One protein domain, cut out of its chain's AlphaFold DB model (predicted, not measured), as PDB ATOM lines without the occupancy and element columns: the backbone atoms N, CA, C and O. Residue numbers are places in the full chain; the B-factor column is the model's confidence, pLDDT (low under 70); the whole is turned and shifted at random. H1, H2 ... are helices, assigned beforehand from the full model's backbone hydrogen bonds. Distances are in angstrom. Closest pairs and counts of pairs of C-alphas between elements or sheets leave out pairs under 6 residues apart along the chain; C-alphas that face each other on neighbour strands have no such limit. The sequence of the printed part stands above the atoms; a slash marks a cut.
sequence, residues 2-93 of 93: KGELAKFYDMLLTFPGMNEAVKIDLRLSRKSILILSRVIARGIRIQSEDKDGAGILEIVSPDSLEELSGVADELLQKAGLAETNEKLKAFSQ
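Overview. This is residues 2 to 93 of the 93 residues of an uncharacterized protein of Hymenobacter sp (UniProt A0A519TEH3). Five helices make a loose, open U: the hairpin of H2 and H3 is one arm, H4 the base, H5 with H1 the other arm. The 92 printed residues hold H1 to H5 in order and no named strand: all helix, loose, radius of gyration of the C-alphas 15.4 A, spans 38 by 33 by 23 A.

Along the chain. Find C-alpha 30 at (58.264, -10.264, -59.015); H2 runs 27.9 A to residue 47. H3 spans 51 to 59, H4 62 to 78 (24.4 A), H5 82 to 92, ending at (36.267, -24.440, -38.823), and H1 2 to 13.

Arrangement. At Arg 42 and Gly 53, closest C-alphas 4.8 A apart, H2 touches H3 with residues 35 to 42 alone. Ser 32 and Leu 68, 6.8 A, are the closest C-alphas where H2 touches H4, about perpendicular at 81 degrees. Every O i to N i+4 pair is within hydrogen-bond range in H1, H4, H5; H2 has 13 of 14, H3 0 of 5 but 4 of 6 O i to N i+3.

Size, cuts and confidence. The printed part has no cut; link H1 to H2 is long; pLDDT is under 70 at 2 to 4, 46 to 57, 92 to 93.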
ATOM      1  N   LYS A   2      29.961 -20.296 -35.597       56.44
ATOM      2  CA  LYS A   2      30.645 -18.977 -35.784       56.44
ATOM      3  C   LYS A   2      31.139 -18.325 -34.478       56.44
ATOM      4  O   LYS A   2      32.231 -17.773 -34.443       56.44
ATOM      5  N   GLY A   3      30.354 -18.425 -33.403       67.81
ATOM      6  CA  GLY A   3      30.724 -17.877 -32.092       67.81
ATOM      7  C   GLY A   3      31.787 -18.677 -31.327       67.81
ATOM      8  O   GLY A   3      32.438 -18.114 -30.457       67.81
ATOM      9  N   GLU A   4      31.985 -19.963 -31.629       68.88
ATOM     10  CA  GLU A   4      33.047 -20.776 -31.006       68.88
ATOM     11  C   GLU A   4      34.387 -20.535 -31.686       68.88
ATOM     12  O   GLU A   4      35.388 -20.358 -31.001       68.88
ATOM     13  N   LEU A   5      34.387 -20.427 -33.018       70.38
ATOM     14  CA  LEU A   5      35.581 -20.074 -33.776       70.38
ATOM     15  C   LEU A   5      36.096 -18.685 -33.375       70.38
ATOM     16  O   LEU A   5      37.285 -18.531 -33.131       70.38
ATOM     17  N   ALA A   6      35.203 -17.699 -33.221       73.62
ATOM     18  CA  ALA A   6      35.570 -16.368 -32.733       73.62
ATOM     19  C   ALA A   6      36.218 -16.415 -31.337       73.62
ATOM     20  O   ALA A   6      37.302 -15.877 -31.149       73.62
ATOM     21  N   LYS A   7      35.619 -17.147 -30.386       74.50
ATOM     22  CA  LYS A   7      36.188 -17.328 -29.038       74.50
ATOM     23  C   LYS A   7      37.540 -18.039 -29.051       74.50
ATOM     24  O   LYS A   7      38.397 -17.736 -28.229       74.50
ATOM     25  N   PHE A   8      37.728 -18.993 -29.960       73.88
ATOM     26  CA  PHE A   8      38.995 -19.701 -30.107       73.88
ATOM     27  C   PHE A   8      40.080 -18.807 -30.718       73.88
ATOM     28  O   PHE A   8      41.210 -18.832 -30.244       73.88
ATOM     29  N   TYR A   9      39.734 -17.970 -31.703       74.50
ATOM     30  CA  TYR A   9      40.626 -16.921 -32.206       74.50
ATOM     31  C   TYR A   9      41.009 -15.935 -31.103       74.50
ATOM     32  O   TYR A   9      42.194 -15.676 -30.925       74.50
ATOM     33  N   ASP A  10      40.044 -15.448 -30.322       77.56
ATOM     34  CA  ASP A  10      40.322 -14.549 -29.197       77.56
ATOM     35  C   ASP A  10      41.263 -15.212 -28.179       77.56
ATOM     36  O   ASP A  10      42.234 -14.602 -27.742       77.56
ATOM     37  N   MET A  11      41.043 -16.491 -27.858       78.75
ATOM     38  CA  MET A  11      41.931 -17.252 -26.977       78.75
ATOM     39  C   MET A  11      43.334 -17.425 -27.576       78.75
ATOM     40  O   MET A  11      44.324 -17.199 -26.882       78.75
ATOM     41  N   LEU A  12      43.443 -17.774 -28.859       79.25
ATOM     42  CA  LEU A  12      44.726 -17.883 -29.557       79.25
ATOM     43  C   LEU A  12      45.503 -16.570 -29.523       79.25
ATOM     44  O   LEU A  12      46.689 -16.584 -29.220       79.25
ATOM     45  N   LEU A  13      44.836 -15.444 -29.780       74.69
ATOM     46  CA  LEU A  13      45.446 -14.112 -29.759       74.69
ATOM     47  C   LEU A  13      45.914 -13.685 -28.358       74.69
ATOM     48  O   LEU A  13      46.729 -12.771 -28.243       74.69
ATOM     49  N   THR A  14      45.444 -14.357 -27.302       78.25
ATOM     50  CA  THR A  14      45.934 -14.161 -25.928       78.25
ATOM     51  C   THR A  14      47.130 -15.041 -25.559       78.25
ATOM     52  O   THR A  14      47.686 -14.861 -24.473       78.25
ATOM     53  N   PHE A  15      47.565 -15.974 -26.421       81.75
ATOM     54  CA  PHE A  15      48.740 -16.787 -26.114       81.75
ATOM     55  C   PHE A  15      50.025 -15.943 -26.074       81.75
ATOM     56  O   PHE A  15      50.227 -15.056 -26.912       81.75
ATOM     57  N   PRO A  16      50.925 -16.226 -25.116       75.38
ATOM     58  CA  PRO A  16      52.237 -15.595 -25.086       75.38
ATOM     59  C   PRO A  16      52.992 -15.913 -26.384       75.38
ATOM     60  O   PRO A  16      52.897 -17.021 -26.907       75.38
ATOM     61  N   GLY A  17      53.719 -14.932 -26.915       83.69
ATOM     62  CA  GLY A  17      54.453 -15.064 -28.178       83.69
ATOM     63  C   GLY A  17      53.721 -14.549 -29.422       83.69
ATOM     64  O   GLY A  17      54.371 -14.233 -30.412       83.69
ATOM     65  N   MET A  18      52.397 -14.354 -29.388       87.06
ATOM     66  CA  MET A  18      51.628 -13.936 -30.580       87.06
ATOM     67  C   MET A  18      51.919 -12.506 -31.069       87.06
ATOM     68  O   MET A  18      51.641 -12.183 -32.219       87.06
ATOM     69  N   ASN A  19      52.487 -11.659 -30.205       84.69
ATOM     70  CA  ASN A  19      52.925 -10.298 -30.540       84.69
ATOM     71  C   ASN A  19      54.449 -10.193 -30.727       84.69
ATOM     72  O   ASN A  19      54.974  -9.091 -30.896       84.69
ATOM     73  N   GLU A  20      55.178 -11.310 -30.649       89.44
ATOM     74  CA  GLU A  20      56.624 -11.312 -30.852       89.44
ATOM     75  C   GLU A  20      56.961 -11.173 -32.339       89.44
ATOM     76  O   GLU A  20      56.283 -11.699 -33.223       89.44
ATOM     77  N   ALA A  21      58.035 -10.442 -32.632       88.44
ATOM     78  CA  ALA A  21      58.478 -10.250 -34.003       88.44
ATOM     79  C   ALA A  21      59.167 -11.518 -34.527       88.44
ATOM     80  O   ALA A  21      60.217 -11.919 -34.026       88.44
ATOM     81  N   VAL A  22      58.623 -12.100 -35.596       91.31
ATOM     82  CA  VAL A  22      59.252 -13.210 -36.320       91.31
ATOM     83  C   VAL A  22      59.989 -12.665 -37.541       91.31
ATOM     84  O   VAL A  22      59.401 -12.011 -38.404       91.31
ATOM     85  N   LYS A  23      61.288 -12.960 -37.654       93.12
ATOM     86  CA  LYS A  23      62.056 -12.669 -38.871       93.12
ATOM     87  C   LYS A  23      61.817 -13.771 -39.902       93.12
ATOM     88  O   LYS A  23      62.269 -14.896 -39.716       93.12
ATOM     89  N   ILE A  24      61.188 -13.419 -41.018       92.31
ATOM     90  CA  ILE A  24      60.953 -14.328 -42.144       92.31
ATOM     91  C   ILE A  24      61.729 -13.814 -43.359       92.31
ATOM     92  O   ILE A  24      61.531 -12.684 -43.798       92.31
ATOM     93  N   ASP A  25      62.615 -14.650 -43.898       92.56
ATOM     94  CA  ASP A  25      63.308 -14.410 -45.168       92.56
ATOM     95  C   ASP A  25      62.638 -15.241 -46.273       92.56
ATOM     96  O   ASP A  25      62.502 -16.459 -46.123       92.56
ATOM     97  N   LEU A  26      62.200 -14.593 -47.356       91.12
ATOM     98  CA  LEU A  26      61.508 -15.212 -48.490       91.12
ATOM     99  C   LEU A  26      62.166 -14.799 -49.806       91.12
ATOM    100  O   LEU A  26      62.510 -13.634 -50.012       91.12
ATOM    101  N   ARG A  27      62.265 -15.745 -50.743       91.31
ATOM    102  CA  ARG A  27      62.772 -15.504 -52.100       91.31
ATOM    103  C   ARG A  27      61.669 -15.764 -53.112       91.31
ATOM    104  O   ARG A  27      61.469 -16.894 -53.537       91.31
ATOM    105  N   LEU A  28      60.971 -14.702 -53.498       89.88
ATOM    106  CA  LEU A  28      59.830 -14.765 -54.410       89.88
ATOM    107  C   LEU A  28      60.124 -14.033 -55.718       89.88
ATOM    108  O   LEU A  28      60.856 -13.039 -55.746       89.88
ATOM    109  N   SER A  29      59.511 -14.492 -56.809       90.44
ATOM    110  CA  SER A  29      59.570 -13.770 -58.079       90.44
ATOM    111  C   SER A  29      58.765 -12.463 -58.009       90.44
ATOM    112  O   SER A  29      57.831 -12.322 -57.215       90.44
ATOM    113  N   ARG A  30      59.061 -11.505 -58.899       92.12
ATOM    114  CA  ARG A  30      58.264 -10.264 -59.015       92.12
ATOM    115  C   ARG A  30      56.780 -10.550 -59.281       92.12
ATOM    116  O   ARG A  30      55.926  -9.820 -58.785       92.12
ATOM    117  N   LYS A  31      56.481 -11.614 -60.037       87.75
ATOM    118  CA  LYS A  31      55.112 -12.062 -60.331       87.75
ATOM    119  C   LYS A  31      54.407 -12.504 -59.047       87.75
ATOM    120  O   LYS A  31      53.312 -12.027 -58.767       87.75
ATOM    121  N   SER A  32      55.054 -13.348 -58.250       86.69
ATOM    122  CA  SER A  32      54.496 -13.905 -57.012       86.69
ATOM    123  C   SER A  32      54.255 -12.806 -55.975       86.69
ATOM    124  O   SER A  32      53.198 -12.775 -55.354       86.69
ATOM    125  N   ILE A  33      55.167 -11.831 -55.869       91.19
ATOM    126  CA  ILE A  33      54.989 -10.638 -55.021       91.19
ATOM    127  C   ILE A  33      53.756  -9.829 -55.451       91.19
ATOM    128  O   ILE A  33      52.945  -9.442 -54.609       91.19
ATOM    129  N   LEU A  34      53.587  -9.586 -56.757       88.62
ATOM    130  CA  LEU A  34      52.443  -8.830 -57.269       88.62
ATOM    131  C   LEU A  34      51.122  -9.542 -56.957       88.62
ATOM    132  O   LEU A  34      50.194  -8.908 -56.455       88.62
ATOM    133  N   ILE A  35      51.046 -10.849 -57.204       86.25
ATOM    134  CA  ILE A  35      49.842 -11.642 -56.933       86.25
ATOM    135  C   ILE A  35      49.556 -11.679 -55.426       86.25
ATOM    136  O   ILE A  35      48.435 -11.372 -55.028       86.25
ATOM    137  N   LEU A  36      50.561 -11.949 -54.584       89.50
ATOM    138  CA  LEU A  36      50.421 -11.957 -53.124       89.50
ATOM    139  C   LEU A  36      49.857 -10.630 -52.604       89.50
ATOM    140  O   LEU A  36      48.892 -10.625 -51.841       89.50
ATOM    141  N   SER A  37      50.399  -9.500 -53.072       88.19
ATOM    142  CA  SER A  37      49.917  -8.171 -52.669       88.19
ATOM    143  C   SER A  37      48.433  -7.964 -52.998       88.19
ATOM    144  O   SER A  37      47.682  -7.392 -52.206       88.19
ATOM    145  N   ARG A  38      47.984  -8.484 -54.146       84.50
ATOM    146  CA  ARG A  38      46.596  -8.381 -54.607       84.50
ATOM    147  C   ARG A  38      45.668  -9.317 -53.842       84.50
ATOM    148  O   ARG A  38      44.550  -8.918 -53.531       84.50
ATOM    149  N   VAL A  39      46.135 -10.515 -53.500       84.62
ATOM    150  CA  VAL A  39      45.397 -11.470 -52.663       84.62
ATOM    151  C   VAL A  39      45.158 -10.907 -51.272       84.62
ATOM    152  O   VAL A  39      44.019 -10.917 -50.809       84.62
ATOM    153  N   ILE A  40      46.192 -10.342 -50.644       86.19
ATOM    154  CA  ILE A  40      46.066  -9.675 -49.341       86.19
ATOM    155  C   ILE A  40      45.063  -8.519 -49.437       86.19
ATOM    156  O   ILE A  40      44.131  -8.441 -48.638       86.19
ATOM    157  N   ALA A  41      45.199  -7.655 -50.450       83.06
ATOM    158  CA  ALA A  41      44.285  -6.532 -50.648       83.06
ATOM    159  C   ALA A  41      42.828  -6.989 -50.832       83.06
ATOM    160  O   ALA A  41      41.929  -6.415 -50.216       83.06
ATOM    161  N   ARG A  42      42.589  -8.039 -51.630       79.06
ATOM    162  CA  ARG A  42      41.254  -8.627 -51.807       79.06
ATOM    163  C   ARG A  42      40.720  -9.183 -50.491       79.06
ATOM    164  O   ARG A  42      39.585  -8.876 -50.158       79.06
ATOM    165  N   GLY A  43      41.523  -9.954 -49.753       79.38
ATOM    166  CA  GLY A  43      41.140 -10.570 -48.478       79.38
ATOM    167  C   GLY A  43      40.705  -9.553 -47.420       79.38
ATOM    168  O   GLY A  43      39.712  -9.767 -46.730       79.38
ATOM    169  N   ILE A  44      41.391  -8.409 -47.351       79.12
ATOM    170  CA  ILE A  44      41.031  -7.296 -46.458       79.12
ATOM    171  C   ILE A  44      39.729  -6.620 -46.916       79.12
ATOM    172  O   ILE A  44      38.880  -6.278 -46.096       79.12
ATOM    173  N   ARG A  45      39.551  -6.444 -48.231       74.38
ATOM    174  CA  ARG A  45      38.407  -5.740 -48.828       74.38
ATOM    175  C   ARG A  45      37.155  -6.596 -49.022       74.38
ATOM    176  O   ARG A  45      36.191  -6.079 -49.564       74.38
ATOM    177  N   ILE A  46      37.103  -7.849 -48.553       63.62
ATOM    178  CA  ILE A  46      35.911  -8.720 -48.690       63.62
ATOM    179  C   ILE A  46      34.629  -8.063 -48.129       63.62
ATOM    180  O   ILE A  46      33.532  -8.384 -48.576       63.62
ATOM    181  N   GLN A  47      34.750  -7.125 -47.183       55.72
ATOM    182  CA  GLN A  47      33.619  -6.402 -46.579       55.72
ATOM    183  C   GLN A  47      33.214  -5.114 -47.321       55.72
ATOM    184  O   GLN A  47      32.180  -4.529 -47.010       55.72
ATOM    185  N   SER A  48      34.011  -4.664 -48.288       55.59
ATOM    186  CA  SER A  48      33.758  -3.483 -49.118       55.59
ATOM    187  C   SER A  48      33.473  -3.935 -50.549       55.59
ATOM    188  O   SER A  48      34.224  -4.738 -51.086       55.59
ATOM    189  N   GLU A  49      32.430  -3.417 -51.198       57.28
ATOM    190  CA  GLU A  49      32.012  -3.785 -52.568       57.28
ATOM    191  C   GLU A  49      33.034  -3.441 -53.685       57.28
ATOM    192  O   GLU A  49      32.709  -3.471 -54.874       57.28
ATOM    193  N   ASP A  50      34.284  -3.141 -53.326       55.06
ATOM    194  CA  ASP A  50      35.388  -2.831 -54.228       55.06
ATOM    195  C   ASP A  50      35.792  -4.061 -55.055       55.06
ATOM    196  O   ASP A  50      36.515  -4.962 -54.618       55.06
ATOM    197  N   LYS A  51      35.352  -4.063 -56.316       56.91
ATOM    198  CA  LYS A  51      35.610  -5.118 -57.313       56.91
ATOM    199  C   LYS A  51      37.049  -5.141 -57.844       56.91
ATOM    200  O   LYS A  51      37.426  -6.092 -58.527       56.91
ATOM    201  N   ASP A  52      37.873  -4.153 -57.500       56.22
ATOM    202  CA  ASP A  52      39.219  -3.960 -58.064       56.22
ATOM    203  C   ASP A  52      40.217  -5.087 -57.730       56.22
ATOM    204  O   ASP A  52      41.252  -5.230 -58.386       56.22
ATOM    205  N   GLY A  53      39.920  -5.917 -56.722       55.06
ATOM    206  CA  GLY A  53      40.712  -7.102 -56.368       55.06
ATOM    207  C   GLY A  53      40.199  -8.424 -56.953       55.06
ATOM    208  O   GLY A  53      40.915  -9.424 -56.907       55.06
ATOM    209  N   ALA A  54      38.971  -8.461 -57.483       58.78
ATOM    210  CA  ALA A  54      38.317  -9.707 -57.884       58.78
ATOM    211  C   ALA A  54      38.884 -10.268 -59.198       58.78
ATOM    212  O   ALA A  54      39.285 -11.433 -59.241       58.78
ATOM    213  N   GLY A  55      39.023  -9.412 -60.218       63.53
ATOM    214  CA  GLY A  55      39.374  -9.839 -61.575       63.53
ATOM    215  C   GLY A  55      40.797 -10.373 -61.740       63.53
ATOM    216  O   GLY A  55      41.038 -11.189 -62.620       63.53
ATOM    217  N   ILE A  56      41.756  -9.975 -60.889       65.75
ATOM    218  CA  ILE A  56      43.136 -10.461 -61.038       65.75
ATOM    219  C   ILE A  56      43.292 -11.917 -60.601       65.75
ATOM    220  O   ILE A  56      44.056 -12.647 -61.213       65.75
ATOM    221  N   LEU A  57      42.546 -12.368 -59.591       68.94
ATOM    222  CA  LEU A  57      42.586 -13.776 -59.193       68.94
ATOM    223  C   LEU A  57      41.892 -14.696 -60.199       68.94
ATOM    224  O   LEU A  57      42.222 -15.872 -60.256       68.94
ATOM    225  N   GLU A  58      40.973 -14.162 -61.003       70.62
ATOM    226  CA  GLU A  58      40.271 -14.907 -62.055       70.62
ATOM    227  C   GLU A  58      41.157 -15.168 -63.285       70.62
ATOM    228  O   GLU A  58      40.883 -16.083 -64.057       70.62
ATOM    229  N   ILE A  59      42.239 -14.399 -63.454       73.31
ATOM    230  CA  ILE A  59      43.191 -14.523 -64.573       73.31
ATOM    231  C   ILE A  59      44.546 -15.120 -64.163       73.31
ATOM    232  O   ILE A  59      45.414 -15.319 -65.014       73.31
ATOM    233  N   VAL A  60      44.770 -15.376 -62.870       81.44
ATOM    234  CA  VAL A  60      46.016 -15.988 -62.392       81.44
ATOM    235  C   VAL A  60      46.014 -17.475 -62.741       81.44
ATOM    236  O   VAL A  60      45.054 -18.193 -62.484       81.44
ATOM    237  N   SER A  61      47.118 -17.942 -63.326       84.94
ATOM    238  CA  SER A  61      47.304 -19.349 -63.681       84.94
ATOM    239  C   SER A  61      47.279 -20.258 -62.441       84.94
ATOM    240  O   SER A  61      47.839 -19.855 -61.415       84.94
ATOM    241  N   PRO A  62      46.754 -21.494 -62.541       84.50
ATOM    242  CA  PRO A  62      46.754 -22.470 -61.446       84.50
ATOM    243  C   PRO A  62      48.126 -22.645 -60.787       84.50
ATOM    244  O   PRO A  62      48.227 -22.530 -59.572       84.50
ATOM    245  N   ASP A  63      49.193 -22.757 -61.582       86.81
ATOM    246  CA  ASP A  63      50.572 -22.903 -61.091       86.81
ATOM    247  C   ASP A  63      51.007 -21.748 -60.174       86.81
ATOM    248  O   ASP A  63      51.772 -21.923 -59.233       86.81
ATOM    249  N   SER A  64      50.511 -20.534 -60.431       84.44
ATOM    250  CA  SER A  64      50.828 -19.367 -59.601       84.44
ATOM    251  C   SER A  64      49.979 -19.295 -58.339       84.44
ATOM    252  O   SER A  64      50.410 -18.678 -57.367       84.44
ATOM    253  N   LEU A  65      48.796 -19.913 -58.334       84.25
ATOM    254  CA  LEU A  65      48.020 -20.118 -57.111       84.25
ATOM    255  C   LEU A  65      48.661 -21.201 -56.242       84.25
ATOM    256  O   LEU A  65      48.729 -21.032 -55.029       84.25
ATOM    257  N   GLU A  66      49.173 -22.269 -56.854       88.12
ATOM    258  CA  GLU A  66      49.910 -23.326 -56.159       88.12
ATOM    259  C   GLU A  66      51.203 -22.787 -55.537       88.12
ATOM    260  O   GLU A  66      51.436 -22.980 -54.344       88.12
ATOM    261  N   GLU A  67      51.988 -22.011 -56.294       87.56
ATOM    262  CA  GLU A  67      53.170 -21.322 -55.765       87.56
ATOM    263  C   GLU A  67      52.802 -20.442 -54.559       87.56
ATOM    264  O   GLU A  67      53.468 -20.486 -53.528       87.56
ATOM    265  N   LEU A  68      51.705 -19.682 -54.652       87.06
ATOM    266  CA  LEU A  68      51.242 -18.817 -53.569       87.06
ATOM    267  C   LEU A  68      50.767 -19.602 -52.337       87.06
ATOM    268  O   LEU A  68      51.003 -19.163 -51.211       87.06
ATOM    269  N   SER A  69      50.128 -20.757 -52.540       88.81
ATOM    270  CA  SER A  69      49.784 -21.678 -51.453       88.81
ATOM    271  C   SER A  69      51.048 -22.160 -50.744       88.81
ATOM    272  O   SER A  69      51.114 -22.114 -49.517       88.81
ATOM    273  N   GLY A  70      52.087 -22.512 -51.507       91.88
ATOM    274  CA  GLY A  70      53.392 -22.878 -50.957       91.88
ATOM    275  C   GLY A  70      54.021 -21.760 -50.119       91.88
ATOM    276  O   GLY A  70      54.581 -22.031 -49.059       91.88
ATOM    277  N   VAL A  71      53.866 -20.495 -50.527       92.38
ATOM    278  CA  VAL A  71      54.313 -19.340 -49.723       92.38
ATOM    279  C   VAL A  71      53.554 -19.244 -48.399       92.38
ATOM    280  O   VAL A  71      54.167 -18.976 -47.365       92.38
ATOM    281  N   ALA A  72      52.234 -19.450 -48.403       91.88
ATOM    282  CA  ALA A  72      51.434 -19.421 -47.179       91.88
ATOM    283  C   ALA A  72      51.874 -20.516 -46.191       91.88
ATOM    284  O   ALA A  72      52.029 -20.245 -44.997       91.88
ATOM    285  N   ASP A  73      52.153 -21.717 -46.695       93.50
ATOM    286  CA  ASP A  73      52.663 -22.820 -45.882       93.50
ATOM    287  C   ASP A  73      54.077 -22.527 -45.358       93.50
ATOM    288  O   ASP A  73      54.344 -22.713 -44.169       93.50
ATOM    289  N   GLU A  74      54.976 -21.995 -46.193       94.12
ATOM    290  CA  GLU A  74      56.332 -21.605 -45.781       94.12
ATOM    291  C   GLU A  74      56.308 -20.543 -44.670       94.12
ATOM    292  O   GLU A  74      57.070 -20.641 -43.704       94.12
ATOM    293  N   LEU A  75      55.414 -19.553 -44.763       94.38
ATOM    294  CA  LEU A  75      55.216 -18.537 -43.728       94.38
ATOM    295  C   LEU A  75      54.821 -19.163 -42.385       94.38
ATOM    296  O   LEU A  75      55.418 -18.840 -41.357       94.38
ATOM    297  N   LEU A  76      53.852 -20.082 -42.395       93.94
ATOM    298  CA  LEU A  76      53.404 -20.783 -41.191       93.94
ATOM    299  C   LEU A  76      54.507 -21.656 -40.593       93.94
ATOM    300  O   LEU A  76      54.682 -21.666 -39.375       93.94
ATOM    301  N   GLN A  77      55.272 -22.357 -41.432       94.00
ATOM    302  CA  GLN A  77      56.405 -23.169 -40.986       94.00
ATOM    303  C   GLN A  77      57.491 -22.301 -40.340       94.00
ATOM    304  O   GLN A  77      57.929 -22.590 -39.228       94.00
ATOM    305  N   LYS A  78      57.889 -21.194 -40.985       93.50
ATOM    306  CA  LYS A  78      58.927 -20.289 -40.457       93.50
ATOM    307  C   LYS A  78      58.501 -19.548 -39.195       93.50
ATOM    308  O   LYS A  78      59.359 -19.212 -38.384       93.50
ATOM    309  N   ALA A  79      57.203 -19.317 -39.017       92.69
ATOM    310  CA  ALA A  79      56.647 -18.745 -37.796       92.69
ATOM    311  C   ALA A  79      56.382 -19.781 -36.690       92.69
ATOM    312  O   ALA A  79      55.993 -19.396 -35.593       92.69
ATOM    313  N   GLY A  80      56.564 -21.083 -36.954       91.00
ATOM    314  CA  GLY A  80      56.224 -22.143 -35.999       91.00
ATOM    315  C   GLY A  80      54.716 -22.288 -35.748       91.00
ATOM    316  O   GLY A  80      54.309 -22.834 -34.728       91.00
ATOM    317  N   LEU A  81      53.877 -21.798 -36.666       91.69
ATOM    318  CA  LEU A  81      52.417 -21.739 -36.531       91.69
ATOM    319  C   LEU A  81      51.678 -22.813 -37.340       91.69
ATOM    320  O   LEU A  81      50.448 -22.831 -37.348       91.69
ATOM    321  N   ALA A  82      52.393 -23.717 -38.013       91.81
ATOM    322  CA  ALA A  82      51.783 -24.742 -38.857       91.81
ATOM    323  C   ALA A  82      50.803 -25.653 -38.093       91.81
ATOM    324  O   ALA A  82      49.663 -25.817 -38.518       91.81
ATOM    325  N   GLU A  83      51.203 -26.190 -36.935       89.56
ATOM    326  CA  GLU A  83      50.331 -27.047 -36.116       89.56
ATOM    327  C   GLU A  83      49.101 -26.281 -35.604       89.56
ATOM    328  O   GLU A  83      47.978 -26.786 -35.637       89.56
ATOM    329  N   THR A  84      49.299 -25.037 -35.164       87.06
ATOM    330  CA  THR A  84      48.220 -24.149 -34.711       87.06
ATOM    331  C   THR A  84      47.202 -23.898 -35.822       87.06
ATOM    332  O   THR A  84      45.996 -23.952 -35.580       87.06
ATOM    333  N   ASN A  85      47.678 -23.675 -37.047       88.38
ATOM    334  CA  ASN A  85      46.837 -23.484 -38.221       88.38
ATOM    335  C   ASN A  85      46.035 -24.747 -38.585       88.38
ATOM    336  O   ASN A  85      44.855 -24.644 -38.910       88.38
ATOM    337  N   GLU A  86      46.621 -25.941 -38.476       88.94
ATOM    338  CA  GLU A  86      45.886 -27.196 -38.703       88.94
ATOM    339  C   GLU A  86      44.799 -27.432 -37.647       88.94
ATOM    340  O   GLU A  86      43.663 -27.768 -37.990       88.94
ATOM    341  N   LYS A  87      45.096 -27.166 -36.367       84.31
ATOM    342  CA  LYS A  87      44.078 -27.205 -35.303       84.31
ATOM    343  C   LYS A  87      42.940 -26.229 -35.603       84.31
ATOM    344  O   LYS A  87      41.779 -26.608 -35.508       84.31
ATOM    345  N   LEU A  88      43.261 -25.002 -36.021       82.25
ATOM    346  CA  LEU A  88      42.277 -23.992 -36.422       82.25
ATOM    347  C   LEU A  88      41.358 -24.473 -37.551       82.25
ATOM    348  O   LEU A  88      40.140 -24.313 -37.451       82.25
ATOM    349  N   LYS A  89      41.919 -25.087 -38.599       83.56
ATOM    350  CA  LYS A  89      41.137 -25.649 -39.710       83.56
ATOM    351  C   LYS A  89      40.150 -26.704 -39.217       83.56
ATOM    352  O   LYS A  89      38.981 -26.641 -39.594       83.56
ATOM    353  N   ALA A  90      40.586 -27.603 -38.334       81.69
ATOM    354  CA  ALA A  90      39.735 -28.648 -37.763       81.69
ATOM    355  C   ALA A  90      38.550 -28.097 -36.941       81.69
ATOM    356  O   ALA A  90      37.508 -28.737 -36.885       81.69
ATOM    357  N   PHE A  91      38.676 -26.904 -36.346       70.31
ATOM    358  CA  PHE A  91      37.573 -26.217 -35.652       70.31
ATOM    359  C   PHE A  91      36.630 -25.441 -36.585       70.31
ATOM    360  O   PHE A  91      35.556 -25.012 -36.159       70.31
ATOM    361  N   SER A  92      37.046 -25.191 -37.829       62.78
ATOM    362  CA  SER A  92      36.267 -24.440 -38.823       62.78
ATOM    363  C   SER A  92      35.425 -25.319 -39.758       62.78
ATOM    364  O   SER A  92      34.599 -24.776 -40.495       62.78
ATOM    365  N   GLN A  93      35.643 -26.640 -39.724       55.06
ATOM    366  CA  GLN A  93      34.852 -27.668 -40.412       55.06
ATOM    367  C   GLN A  93      33.644 -28.088 -39.568       55.06
ATOM    368  O   GLN A  93      32.590 -28.364 -40.183       55.06
TER     369      GLN A  93